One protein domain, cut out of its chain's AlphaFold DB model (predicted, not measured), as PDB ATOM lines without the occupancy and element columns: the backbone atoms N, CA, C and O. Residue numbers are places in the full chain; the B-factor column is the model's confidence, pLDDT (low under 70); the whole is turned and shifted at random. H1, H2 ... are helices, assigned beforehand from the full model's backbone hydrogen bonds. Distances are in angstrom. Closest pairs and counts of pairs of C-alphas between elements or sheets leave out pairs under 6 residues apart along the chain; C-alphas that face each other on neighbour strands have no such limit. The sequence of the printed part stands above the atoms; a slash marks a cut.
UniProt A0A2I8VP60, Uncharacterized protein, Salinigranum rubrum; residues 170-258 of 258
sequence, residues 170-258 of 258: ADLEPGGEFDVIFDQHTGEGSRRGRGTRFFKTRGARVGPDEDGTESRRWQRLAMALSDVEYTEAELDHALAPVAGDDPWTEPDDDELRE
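AT A GLANCE: This is residues 170 to 258 of the 258 residues of an uncharacterized protein of Salinigranum rubrum (UniProt A0A2I8VP60). What stands out? There is little regular structure: three helices pack together, H4 on H2 and H3, short H1 sits apart, and long loops, residues 170 to 186 and 240 to 258, make both ends. What is printed? The printed part has 89 residues, 33 in named helices H1 to H4, in that order, with no named strand: all helix. It is compact, radius of gyration of the C-alphas 13.0 A, spanning 36 by 31 by 25 A.

IN THESE COORDINATES: Where do helices begin? H1 is residues 187 to 191, 6.4 A, from C-alpha 187 at (-15.702, -41.790, -19.331); H2 is 196 to 203, 9.6 A. What follows? H3 is 213 to 224, 16.7 A; H4 is 232 to 239, 10.8 A, ending at C-alpha 239 (-9.593, -41.890, 5.952).

HOW THE PARTS SIT: What touches H4? H2 does, closest C-alphas Thr 201 and Ala 238, 4.4 A, at a steep tilt of 53 degrees, the same way. H3 and H4, a hairpin, touch, closest C-alphas Arg 216 and Leu 239, 5.9 A, at a steep tilt of 42 degrees, opposite ways. What of H1? It is apart from H2, H3 and H4. Are backbones paired? Each O i to N i+4 pair in H1, H2, H3 and H4 is within hydrogen-bond range.

THE WHOLE: How far does it reach? The C-alphas farthest apart, Ala 170 and Leu 225, are 36.9 A apart. Any cut or weak place? The printed part has no cut; residue 258 is under pLDDT 70.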
ATOM      1  N   ALA A 170     -27.133 -29.943  -8.993       84.06
ATOM      2  CA  ALA A 170     -26.718 -28.994 -10.014       84.06
ATOM      3  C   ALA A 170     -26.411 -29.726 -11.332       84.06
ATOM      4  O   ALA A 170     -26.523 -30.956 -11.431       84.06
ATOM      5  N   ASP A 171     -25.984 -28.974 -12.343       88.44
ATOM      6  CA  ASP A 171     -25.471 -29.565 -13.571       88.44
ATOM      7  C   ASP A 171     -24.287 -30.490 -13.263       88.44
ATOM      8  O   ASP A 171     -23.319 -30.128 -12.587       88.44
ATOM      9  N   LEU A 172     -24.383 -31.726 -13.754       94.25
ATOM     10  CA  LEU A 172     -23.345 -32.734 -13.583       94.25
ATOM     11  C   LEU A 172     -22.228 -32.468 -14.592       94.25
ATOM     12  O   LEU A 172     -22.120 -33.138 -15.622       94.25
ATOM     13  N   GLU A 173     -21.397 -31.482 -14.272       93.81
ATOM     14  CA  GLU A 173     -20.248 -31.070 -15.067       93.81
ATOM     15  C   GLU A 173     -18.942 -31.202 -14.275       93.81
ATOM     16  O   GLU A 173     -18.892 -30.894 -13.081       93.81
ATOM     17  N   PRO A 174     -17.846 -31.643 -14.914       92.56
ATOM     18  CA  PRO A 174     -16.560 -31.692 -14.239       92.56
ATOM     19  C   PRO A 174     -16.068 -30.299 -13.832       92.56
ATOM     20  O   PRO A 174     -16.055 -29.371 -14.642       92.56
ATOM     21  N   GLY A 175     -15.558 -30.189 -12.612       90.56
ATOM     22  CA  GLY A 175     -15.189 -28.934 -11.959       90.56
ATOM     23  C   GLY A 175     -16.365 -28.213 -11.291       90.56
ATOM     24  O   GLY A 175     -16.150 -27.146 -10.725       90.56
ATOM     25  N   GLY A 176     -17.582 -28.763 -11.367       93.44
ATOM     26  CA  GLY A 176     -18.744 -28.283 -10.619       93.44
ATOM     27  C   GLY A 176     -18.813 -28.839  -9.193       93.44
ATOM     28  O   GLY A 176     -17.900 -29.513  -8.725       93.44
ATOM     29  N   GLU A 177     -19.938 -28.597  -8.516       93.50
ATOM     30  CA  GLU A 177     -20.190 -29.034  -7.130       93.50
ATOM     31  C   GLU A 177     -19.986 -30.545  -6.934       93.50
ATOM     32  O   GLU A 177     -19.349 -30.974  -5.980       93.50
ATOM     33  N   PHE A 178     -20.461 -31.360  -7.880       95.50
ATOM     34  CA  PHE A 178     -20.393 -32.824  -7.811       95.50
ATOM     35  C   PHE A 178     -19.153 -33.398  -8.519       95.50
ATOM     36  O   PHE A 178     -19.194 -34.525  -9.011       95.50
ATOM     37  N   ASP A 179     -18.045 -32.654  -8.613       95.25
ATOM     38  CA  ASP A 179     -16.868 -33.041  -9.413       95.25
ATOM     39  C   ASP A 179     -16.301 -34.436  -9.073       95.25
ATOM     40  O   ASP A 179     -15.785 -35.149  -9.943       95.25
ATOM     41  N   VAL A 180     -16.447 -34.859  -7.815       95.50
ATOM     42  CA  VAL A 180     -15.970 -36.150  -7.301       95.50
ATOM     43  C   VAL A 180     -16.572 -37.364  -8.001       95.50
ATOM     44  O   VAL A 180     -15.941 -38.422  -8.013       95.50
ATOM     45  N   ILE A 181     -17.751 -37.227  -8.622       96.19
ATOM     46  CA  ILE A 181     -18.392 -38.329  -9.355       96.19
ATOM     47  C   ILE A 181     -17.615 -38.690 -10.626       96.19
ATOM     48  O   ILE A 181     -17.751 -39.802 -11.134       96.19
ATOM     49  N   PHE A 182     -16.800 -37.769 -11.157       96.31
ATOM     50  CA  PHE A 182     -16.013 -37.979 -12.372       96.31
ATOM     51  C   PHE A 182     -14.685 -38.668 -12.059       96.31
ATOM     52  O   PHE A 182     -13.608 -38.101 -12.256       96.31
ATOM     53  N   ASP A 183     -14.759 -39.905 -11.577       95.25
ATOM     54  CA  ASP A 183     -13.602 -40.747 -11.274       95.25
ATOM     55  C   ASP A 183     -13.249 -41.702 -12.437       95.25
ATOM     56  O   ASP A 183     -13.789 -41.610 -13.547       95.25
ATOM     57  N   GLN A 184     -12.352 -42.656 -12.170       95.06
ATOM     58  CA  GLN A 184     -11.898 -43.667 -13.132       95.06
ATOM     59  C   GLN A 184     -13.017 -44.529 -13.747       95.06
ATOM     60  O   GLN A 184     -12.799 -45.116 -14.807       95.06
ATOM     61  N   HIS A 185     -14.192 -44.628 -13.117       95.94
ATOM     62  CA  HIS A 185     -15.329 -45.415 -13.603       95.94
ATOM     63  C   HIS A 185     -16.216 -44.631 -14.579       95.94
ATOM     64  O   HIS A 185     -17.075 -45.217 -15.242       95.94
ATOM     65  N   THR A 186     -15.994 -43.320 -14.718       96.44
ATOM     66  CA  THR A 186     -16.679 -42.482 -15.705       96.44
ATOM     67  C   THR A 186     -15.801 -42.229 -16.925       96.44
ATOM     68  O   THR A 186     -14.579 -42.085 -16.839       96.44
ATOM     69  N   GLY A 187     -16.429 -42.121 -18.102       96.19
ATOM     70  CA  GLY A 187     -15.702 -41.790 -19.331       96.19
ATOM     71  C   GLY A 187     -14.999 -40.431 -19.256       96.19
ATOM     72  O   GLY A 187     -13.921 -40.267 -19.818       96.19
ATOM     73  N   GLU A 188     -15.586 -39.470 -18.544       95.88
ATOM     74  CA  GLU A 188     -15.030 -38.126 -18.397       95.88
ATOM     75  C   GLU A 188     -13.883 -38.070 -17.382       95.88
ATOM     76  O   GLU A 188     -12.823 -37.524 -17.691       95.88
ATOM     77  N   GLY A 189     -14.025 -38.728 -16.228       96.00
ATOM     78  CA  GLY A 189     -12.934 -38.862 -15.263       96.00
ATOM     79  C   GLY A 189     -11.728 -39.604 -15.841       96.00
ATOM     80  O   GLY A 189     -10.589 -39.155 -15.685       96.00
ATOM     81  N   SER A 190     -11.958 -40.669 -16.619       95.56
ATOM     82  CA  SER A 190     -10.886 -41.377 -17.330       95.56
ATOM     83  C   SER A 190     -10.140 -40.475 -18.327       95.56
ATOM     84  O   SER A 190      -8.907 -40.458 -18.314       95.56
ATOM     85  N   ARG A 191     -10.841 -39.662 -19.136       96.44
ATOM     86  CA  ARG A 191     -10.199 -38.687 -20.051       96.44
ATOM     87  C   ARG A 191      -9.374 -37.632 -19.316       96.44
ATOM     88  O   ARG A 191      -8.389 -37.149 -19.864       96.44
ATOM     89  N   ARG A 192      -9.758 -37.301 -18.081       94.56
ATOM     90  CA  ARG A 192      -9.057 -36.358 -17.198       94.56
ATOM     91  C   ARG A 192      -7.899 -36.986 -16.423       94.56
ATOM     92  O   ARG A 192      -7.257 -36.297 -15.638       94.56
ATOM     93  N   GLY A 193      -7.622 -38.276 -16.620       94.75
ATOM     94  CA  GLY A 193      -6.551 -38.975 -15.910       94.75
ATOM     95  C   GLY A 193      -6.838 -39.201 -14.423       94.75
ATOM     96  O   GLY A 193      -5.913 -39.461 -13.654       94.75
ATOM     97  N   ARG A 194      -8.106 -39.125 -13.997       95.12
ATOM     98  CA  ARG A 194      -8.520 -39.347 -12.605       95.12
ATOM     99  C   ARG A 194      -8.549 -40.839 -12.287       95.12
ATOM    100  O   ARG A 194      -9.595 -41.474 -12.304       95.12
ATOM    101  N   GLY A 195      -7.364 -41.400 -12.061       94.56
ATOM    102  CA  GLY A 195      -7.157 -42.824 -11.789       94.56
ATOM    103  C   GLY A 195      -7.351 -43.219 -10.322       94.56
ATOM    104  O   GLY A 195      -8.008 -42.535  -9.536       94.56
ATOM    105  N   THR A 196      -6.706 -44.318  -9.926       96.25
ATOM    106  CA  THR A 196      -6.803 -44.892  -8.575       96.25
ATOM    107  C   THR A 196      -6.452 -43.907  -7.460       96.25
ATOM    108  O   THR A 196      -7.089 -43.952  -6.412       96.25
ATOM    109  N   ARG A 197      -5.495 -42.988  -7.678       96.00
ATOM    110  CA  ARG A 197      -5.184 -41.928  -6.706       96.00
ATOM    111  C   ARG A 197      -6.426 -41.090  -6.387       96.00
ATOM    112  O   ARG A 197      -6.819 -41.048  -5.231       96.00
ATOM    113  N   PHE A 198      -7.068 -40.524  -7.415       96.00
ATOM    114  CA  PHE A 198      -8.257 -39.675  -7.276       96.00
ATOM    115  C   PHE A 198      -9.415 -40.422  -6.608       96.00
ATOM    116  O   PHE A 198     -10.044 -39.905  -5.693       96.00
ATOM    117  N   PHE A 199      -9.673 -41.664  -7.027       96.50
ATOM    118  CA  PHE A 199     -10.717 -42.480  -6.408       96.50
ATOM    119  C   PHE A 199     -10.442 -42.710  -4.916       96.50
ATOM    120  O   PHE A 199     -11.328 -42.519  -4.093       96.50
ATOM    121  N   LYS A 200      -9.211 -43.090  -4.550       96.50
ATOM    122  CA  LYS A 200      -8.869 -43.408  -3.158       96.50
ATOM    123  C   LYS A 200      -8.896 -42.200  -2.233       96.50
ATOM    124  O   LYS A 200      -9.251 -42.379  -1.075       96.50
ATOM    125  N   THR A 201      -8.526 -41.020  -2.723       96.44
ATOM    126  CA  THR A 201      -8.495 -39.804  -1.904       96.44
ATOM    127  C   THR A 201      -9.819 -39.052  -1.884       96.44
ATOM    128  O   THR A 201      -9.999 -38.245  -0.991       96.44
ATOM    129  N   ARG A 202     -10.741 -39.296  -2.826       95.38
ATOM    130  CA  ARG A 202     -12.008 -38.546  -2.938       95.38
ATOM    131  C   ARG A 202     -13.212 -39.479  -3.051       95.38
ATOM    132  O   ARG A 202     -13.945 -39.675  -2.091       95.38
ATOM    133  N   GLY A 203     -13.362 -40.150  -4.196       93.38
ATOM    134  CA  GLY A 203     -14.563 -40.938  -4.522       93.38
ATOM    135  C   GLY A 203     -14.850 -42.148  -3.618       93.38
ATOM    136  O   GLY A 203     -15.968 -42.652  -3.616       93.38
ATOM    137  N   ALA A 204     -13.863 -42.633  -2.862       95.25
ATOM    138  CA  ALA A 204     -14.006 -43.753  -1.933       95.25
ATOM    139  C   ALA A 204     -14.302 -43.332  -0.483       95.25
ATOM    140  O   ALA A 204     -14.455 -44.207   0.370       95.25
ATOM    141  N   ARG A 205     -14.335 -42.026  -0.184       96.19
ATOM    142  CA  ARG A 205     -14.600 -41.519   1.168       96.19
ATOM    143  C   ARG A 205     -16.061 -41.767   1.561       96.19
ATOM    144  O   ARG A 205     -16.952 -41.812   0.717       96.19
ATOM    145  N   VAL A 206     -16.299 -41.937   2.858       95.94
ATOM    146  CA  VAL A 206     -17.627 -42.199   3.445       95.94
ATOM    147  C   VAL A 206     -17.907 -41.207   4.569       95.94
ATOM    148  O   VAL A 206     -16.981 -40.601   5.090       95.94
ATOM    149  N   GLY A 207     -19.166 -41.009   4.954       95.56
ATOM    150  CA  GLY A 207     -19.521 -40.095   6.041       95.56
ATOM    151  C   GLY A 207     -21.033 -39.911   6.197       95.56
ATOM    152  O   GLY A 207     -21.804 -40.576   5.497       95.56
ATOM    153  N   PRO A 208     -21.478 -39.038   7.120       94.81
ATOM    154  CA  PRO A 208     -20.654 -38.099   7.891       94.81
ATOM    155  C   PRO A 208     -19.976 -38.692   9.132       94.81
ATOM    156  O   PRO A 208     -19.050 -38.097   9.679       94.81
ATOM    157  N   ASP A 209     -20.432 -39.858   9.581       96.25
ATOM    158  CA  ASP A 209     -19.809 -40.565  10.694       96.25
ATOM    159  C   ASP A 209     -18.509 -41.241  10.247       96.25
ATOM    160  O   ASP A 209     -18.367 -41.671   9.099       96.25
ATOM    161  N   GLU A 210     -17.555 -41.359  11.171       92.81
ATOM    162  CA  GLU A 210     -16.334 -42.112  10.907       92.81
ATOM    163  C   GLU A 210     -16.639 -43.577  10.555       92.81
ATOM    164  O   GLU A 210     -17.437 -44.241  11.221       92.81
ATOM    165  N   ASP A 211     -15.918 -44.112   9.566       94.94
ATOM    166  CA  ASP A 211     -15.985 -45.535   9.220       94.94
ATOM    167  C   ASP A 211     -15.483 -46.431  10.371       94.94
ATOM    168  O   ASP A 211     -14.844 -45.973  11.313       94.94
ATOM    169  N   GLY A 212     -15.691 -47.742  10.313       96.31
ATOM    170  CA  GLY A 212     -15.158 -48.674  11.305       96.31
ATOM    171  C   GLY A 212     -13.628 -48.608  11.425       96.31
ATOM    172  O   GLY A 212     -12.906 -48.552  10.430       96.31
ATOM    173  N   THR A 213     -13.107 -48.698  12.654       97.38
ATOM    174  CA  THR A 213     -11.658 -48.635  12.932       97.38
ATOM    175  C   THR A 213     -10.838 -49.633  12.103       97.38
ATOM    176  O   THR A 213      -9.785 -49.276  11.577       97.38
ATOM    177  N   GLU A 214     -11.314 -50.874  11.951       98.06
ATOM    178  CA  GLU A 214     -10.619 -51.881  11.134       98.06
ATOM    179  C   GLU A 214     -10.681 -51.567   9.635       98.06
ATOM    180  O   GLU A 214      -9.681 -51.756   8.947       98.06
ATOM    181  N   SER A 215     -11.794 -51.016   9.140       97.19
ATOM    182  CA  SER A 215     -11.916 -50.597   7.738       97.19
ATOM    183  C   SER A 215     -10.882 -49.522   7.399       97.19
ATOM    184  O   SER A 215     -10.075 -49.704   6.483       97.19
ATOM    185  N   ARG A 216     -10.778 -48.475   8.232       97.06
ATOM    186  CA  ARG A 216      -9.758 -47.421   8.078       97.06
ATOM    187  C   ARG A 216      -8.337 -47.982   8.100       97.06
ATOM    188  O   ARG A 216      -7.490 -47.607   7.290       97.06
ATOM    189  N   ARG A 217      -8.064 -48.930   9.003       97.81
ATOM    190  CA  ARG A 217      -6.766 -49.612   9.080       97.81
ATOM    191  C   ARG A 217      -6.455 -50.390   7.798       97.81
ATOM    192  O   ARG A 217      -5.327 -50.317   7.308       97.81
ATOM    193  N   TRP A 218      -7.422 -51.136   7.263       98.19
ATOM    194  CA  TRP A 218      -7.254 -51.887   6.019       98.19
ATOM    195  C   TRP A 218      -7.063 -50.966   4.819       98.19
ATOM    196  O   TRP A 218      -6.184 -51.232   4.004       98.19
ATOM    197  N   GLN A 219      -7.813 -49.866   4.732       97.31
ATOM    198  CA  GLN A 219      -7.657 -48.881   3.667       97.31
ATOM    199  C   GLN A 219      -6.267 -48.245   3.693       97.31
ATOM    200  O   GLN A 219      -5.595 -48.223   2.662       97.31
ATOM    201  N   ARG A 220      -5.786 -47.827   4.870       97.50
ATOM    202  CA  ARG A 220      -4.437 -47.269   5.021       97.50
ATOM    203  C   ARG A 220      -3.355 -48.256   4.593       97.50
ATOM    204  O   ARG A 220      -2.451 -47.896   3.845       97.50
ATOM    205  N   LEU A 221      -3.461 -49.511   5.039       97.94
ATOM    206  CA  LEU A 221      -2.522 -50.564   4.657       97.94
ATOM    207  C   LEU A 221      -2.567 -50.837   3.147       97.94
ATOM    208  O   LEU A 221      -1.521 -50.993   2.528       97.94
ATOM    209  N   ALA A 222      -3.760 -50.874   2.551       97.81
ATOM    210  CA  ALA A 222      -3.925 -51.092   1.119       97.81
ATOM    211  C   ALA A 222      -3.322 -49.951   0.287       97.81
ATOM    212  O   ALA A 222      -2.675 -50.227  -0.716       97.81
ATOM    213  N   MET A 223      -3.497 -48.691   0.703       97.62
ATOM    214  CA  MET A 223      -2.886 -47.532   0.040       97.62
ATOM    215  C   MET A 223      -1.357 -47.555   0.167       97.62
ATOM    216  O   MET A 223      -0.667 -47.391  -0.835       97.62
ATOM    217  N   ALA A 224      -0.832 -47.865   1.357       96.44
ATOM    218  CA  ALA A 224       0.608 -47.977   1.606       96.44
ATOM    219  C   ALA A 224       1.297 -49.134   0.855       96.44
ATOM    220  O   ALA A 224       2.509 -49.100   0.664       96.44
ATOM    221  N   LEU A 225       0.552 -50.173   0.463       96.94
ATOM    222  CA  LEU A 225       1.063 -51.313  -0.308       96.94
ATOM    223  C   LEU A 225       0.775 -51.207  -1.815       96.94
ATOM    224  O   LEU A 225       1.078 -52.147  -2.549       96.94
ATOM    225  N   SER A 226       0.139 -50.126  -2.271       96.38
ATOM    226  CA  SER A 226      -0.240 -49.964  -3.676       96.38
ATOM    227  C   SER A 226       0.903 -49.408  -4.532       96.38
ATOM    228  O   SER A 226       1.850 -48.833  -4.008       96.38
ATOM    229  N   ASP A 227       0.771 -49.506  -5.858       95.69
ATOM    230  CA  ASP A 227       1.705 -48.886  -6.814       95.69
ATOM    231  C   ASP A 227       1.567 -47.349  -6.895       95.69
ATOM    232  O   ASP A 227       2.303 -46.686  -7.628       95.69
ATOM    233  N   VAL A 228       0.588 -46.767  -6.192       95.81
ATOM    234  CA  VAL A 228       0.396 -45.321  -6.092       95.81
ATOM    235  C   VAL A 228       1.083 -44.832  -4.825       95.81
ATOM    236  O   VAL A 228       0.707 -45.201  -3.719       95.81
ATOM    237  N   GLU A 229       2.055 -43.942  -4.992       94.94
ATOM    238  CA  GLU A 229       2.655 -43.222  -3.869       94.94
ATOM    239  C   GLU A 229       1.650 -42.199  -3.329       94.94
ATOM    240  O   GLU A 229       1.140 -41.396  -4.112       94.94
ATOM    241  N   TYR A 230       1.376 -42.214  -2.025       96.12
ATOM    242  CA  TYR A 230       0.497 -41.249  -1.356       96.12
ATOM    243  C   TYR A 230       1.286 -40.412  -0.349       96.12
ATOM    244  O   TYR A 230       2.175 -40.933   0.329       96.12
ATOM    245  N   THR A 231       0.957 -39.127  -0.224       95.94
ATOM    246  CA  THR A 231       1.429 -38.306   0.899       95.94
ATOM    247  C   THR A 231       0.707 -38.704   2.190       95.94
ATOM    248  O   THR A 231      -0.347 -39.343   2.167       95.94
ATOM    249  N   GLU A 232       1.259 -38.314   3.339       95.25
ATOM    250  CA  GLU A 232       0.578 -38.514   4.624       95.25
ATOM    251  C   GLU A 232      -0.754 -37.744   4.674       95.25
ATOM    252  O   GLU A 232      -1.749 -38.291   5.134       95.25
ATOM    253  N   ALA A 233      -0.803 -36.534   4.100       95.94
ATOM    254  CA  ALA A 233      -2.031 -35.751   3.961       95.94
ATOM    255  C   ALA A 233      -3.081 -36.456   3.080       95.94
ATOM    256  O   ALA A 233      -4.246 -36.533   3.464       95.94
ATOM    257  N   GLU A 234      -2.680 -37.062   1.953       97.00
ATOM    258  CA  GLU A 234      -3.576 -37.869   1.111       97.00
ATOM    259  C   GLU A 234      -4.112 -39.099   1.867       97.00
ATOM    260  O   GLU A 234      -5.281 -39.454   1.707       97.00
ATOM    261  N   LEU A 235      -3.282 -39.752   2.692       96.75
ATOM    262  CA  LEU A 235      -3.705 -40.879   3.530       96.75
ATOM    263  C   LEU A 235      -4.688 -40.440   4.616       96.75
ATOM    264  O   LEU A 235      -5.701 -41.106   4.816       96.75
ATOM    265  N   ASP A 236      -4.399 -39.349   5.317       95.88
ATOM    266  CA  ASP A 236      -5.248 -38.850   6.396       95.88
ATOM    267  C   ASP A 236      -6.595 -38.359   5.851       95.88
ATOM    268  O   ASP A 236      -7.643 -38.701   6.400       95.88
ATOM    269  N   HIS A 237      -6.587 -37.664   4.712       96.81
ATOM    270  CA  HIS A 237      -7.796 -37.211   4.026       96.81
ATOM    271  C   HIS A 237      -8.663 -38.368   3.516       96.81
ATOM    272  O   HIS A 237      -9.873 -38.386   3.740       96.81
ATOM    273  N   ALA A 238      -8.052 -39.388   2.903       97.00
ATOM    274  CA  ALA A 238      -8.761 -40.575   2.415       97.00
ATOM    275  C   ALA A 238      -9.488 -41.360   3.524       97.00
ATOM    276  O   ALA A 238     -10.412 -42.123   3.236       97.00
ATOM    277  N   LEU A 239      -9.041 -41.215   4.775       96.75
ATOM    278  CA  LEU A 239      -9.593 -41.890   5.952       96.75
ATOM    279  C   LEU A 239     -10.540 -40.999   6.763       96.75
ATOM    280  O   LEU A 239     -11.245 -41.510   7.638       96.75
ATOM    281  N   ALA A 240     -10.536 -39.690   6.506       96.12
ATOM    282  CA  ALA A 240     -11.407 -38.731   7.159       96.12
ATOM    283  C   ALA A 240     -12.824 -38.807   6.573       96.12
ATOM    284  O   ALA A 240     -12.976 -38.884   5.344       96.12
ATOM    285  N   PRO A 241     -13.871 -38.749   7.416       96.88
ATOM    286  CA  PRO A 241     -15.233 -38.771   6.919       96.88
ATOM    287  C   PRO A 241     -15.539 -37.533   6.065       96.88
ATOM    288  O   PRO A 241     -14.939 -36.473   6.262       96.88
ATOM    289  N   VAL A 242     -16.471 -37.654   5.118       96.81
ATOM    290  CA  VAL A 242     -17.007 -36.480   4.403       96.81
ATOM    291  C   VAL A 242     -17.832 -35.609   5.356       96.81
ATOM    292  O   VAL A 242     -18.458 -36.126   6.283       96.81
ATOM    293  N   ALA A 243     -17.841 -34.289   5.157       93.44
ATOM    294  CA  ALA A 243     -18.619 -33.392   6.008       93.44
ATOM    295  C   ALA A 243     -20.126 -33.585   5.766       93.44
ATOM    296  O   ALA A 243     -20.569 -33.794   4.641       93.44
ATOM    297  N   GLY A 244     -20.934 -33.539   6.828       92.88
ATOM    298  CA  GLY A 244     -22.377 -33.787   6.712       92.88
ATOM    299  C   GLY A 244     -23.159 -32.645   6.065       92.88
ATOM    300  O   GLY A 244     -24.193 -32.885   5.448       92.88
ATOM    301  N   ASP A 245     -22.682 -31.415   6.222       93.38
ATOM    302  CA  ASP A 245     -23.241 -30.194   5.644       93.38
ATOM    303  C   ASP A 245     -22.625 -29.824   4.288       93.38
ATOM    304  O   ASP A 245     -23.218 -29.030   3.561       93.38
ATOM    305  N   ASP A 246     -21.488 -30.427   3.934       92.44
ATOM    306  CA  ASP A 246     -20.790 -30.219   2.664       92.44
ATOM    307  C   ASP A 246     -20.080 -31.511   2.192       92.44
ATOM    308  O   ASP A 246     -18.858 -31.643   2.288       92.44
ATOM    309  N   PRO A 247     -20.841 -32.527   1.742       94.88
ATOM    310  CA  PRO A 247     -20.285 -33.849   1.447       94.88
ATOM    311  C   PRO A 247     -19.562 -33.938   0.097       94.88
ATOM    312  O   PRO A 247     -18.952 -34.968  -0.184       94.88
ATOM    313  N   TRP A 248     -19.663 -32.908  -0.746       95.25
ATOM    314  CA  TRP A 248     -19.167 -32.931  -2.127       95.25
ATOM    315  C   TRP A 248     -17.888 -32.123  -2.327       95.25
ATOM    316  O   TRP A 248     -17.142 -32.400  -3.268       95.25
ATOM    317  N   THR A 249     -17.613 -31.160  -1.444       92.06
ATOM    318  CA  THR A 249     -16.409 -30.339  -1.535       92.06
ATOM    319  C   THR A 249     -15.171 -31.151  -1.181       92.06
ATOM    320  O   THR A 249     -15.047 -31.738  -0.104       92.06
ATOM    321  N   GLU A 250     -14.218 -31.146  -2.106       94.25
ATOM    322  CA  GLU A 250     -12.908 -31.758  -1.944       94.25
ATOM    323  C   GLU A 250     -11.820 -30.699  -2.122       94.25
ATOM    324  O   GLU A 250     -11.952 -29.843  -2.997       94.25
ATOM    325  N   PRO A 251     -10.729 -30.771  -1.347       92.25
ATOM    326  CA  PRO A 251      -9.555 -29.945  -1.583       92.25
ATOM    327  C   PRO A 251      -8.933 -30.212  -2.960       92.25
ATOM    328  O   PRO A 251      -8.953 -31.336  -3.504       92.25
ATOM    329  N   ASP A 252      -8.327 -29.160  -3.501       87.94
ATOM    330  CA  ASP A 252      -7.607 -29.236  -4.763       87.94
ATOM    331  C   ASP A 252      -6.362 -30.130  -4.634       87.94
ATOM    332  O   ASP A 252      -5.871 -30.457  -3.552       87.94
ATOM    333  N   ASP A 253      -5.840 -30.570  -5.779       84.25
ATOM    334  CA  ASP A 253      -4.688 -31.480  -5.842       84.25
ATOM    335  C   ASP A 253      -3.433 -30.935  -5.142       84.25
ATOM    336  O   ASP A 253      -2.623 -31.729  -4.666       84.25
ATOM    337  N   ASP A 254      -3.256 -29.614  -5.108       82.62
ATOM    338  CA  ASP A 254      -2.112 -28.976  -4.454       82.62
ATOM    339  C   ASP A 254      -2.305 -28.928  -2.931       82.62
ATOM    340  O   ASP A 254      -1.392 -29.292  -2.196       82.62
ATOM    341  N   GLU A 255      -3.513 -28.608  -2.456       84.38
ATOM    342  CA  GLU A 255      -3.855 -28.565  -1.025       84.38
ATOM    343  C   GLU A 255      -3.748 -29.941  -0.353       84.38
ATOM    344  O   GLU A 255      -3.359 -30.038   0.806       84.38
ATOM    345  N   LEU A 256      -4.052 -31.022  -1.080       86.94
ATOM    346  CA  LEU A 256      -3.916 -32.398  -0.578       86.94
ATOM    347  C   LEU A 256      -2.475 -32.906  -0.510       86.94
ATOM    348  O   LEU A 256      -2.213 -33.951   0.092       86.94
ATOM    349  N   ARG A 257      -1.549 -32.239  -1.200       79.88
ATOM    350  CA  ARG A 257      -0.149 -32.665  -1.291       79.88
ATOM    351  C   ARG A 257       0.772 -31.910  -0.335       79.88
ATOM    352  O   ARG A 257       1.905 -32.368  -0.165       79.88
ATOM    353  N   GLU A 258       0.309 -30.804   0.246       69.25
ATOM    354  CA  GLU A 258       0.989 -30.042   1.310       69.25
ATOM    355  C   GLU A 258       0.842 -30.702   2.691       69.25
ATOM    356  O   GLU A 258       1.842 -30.664   3.448       69.25
TER     357      GLU A 258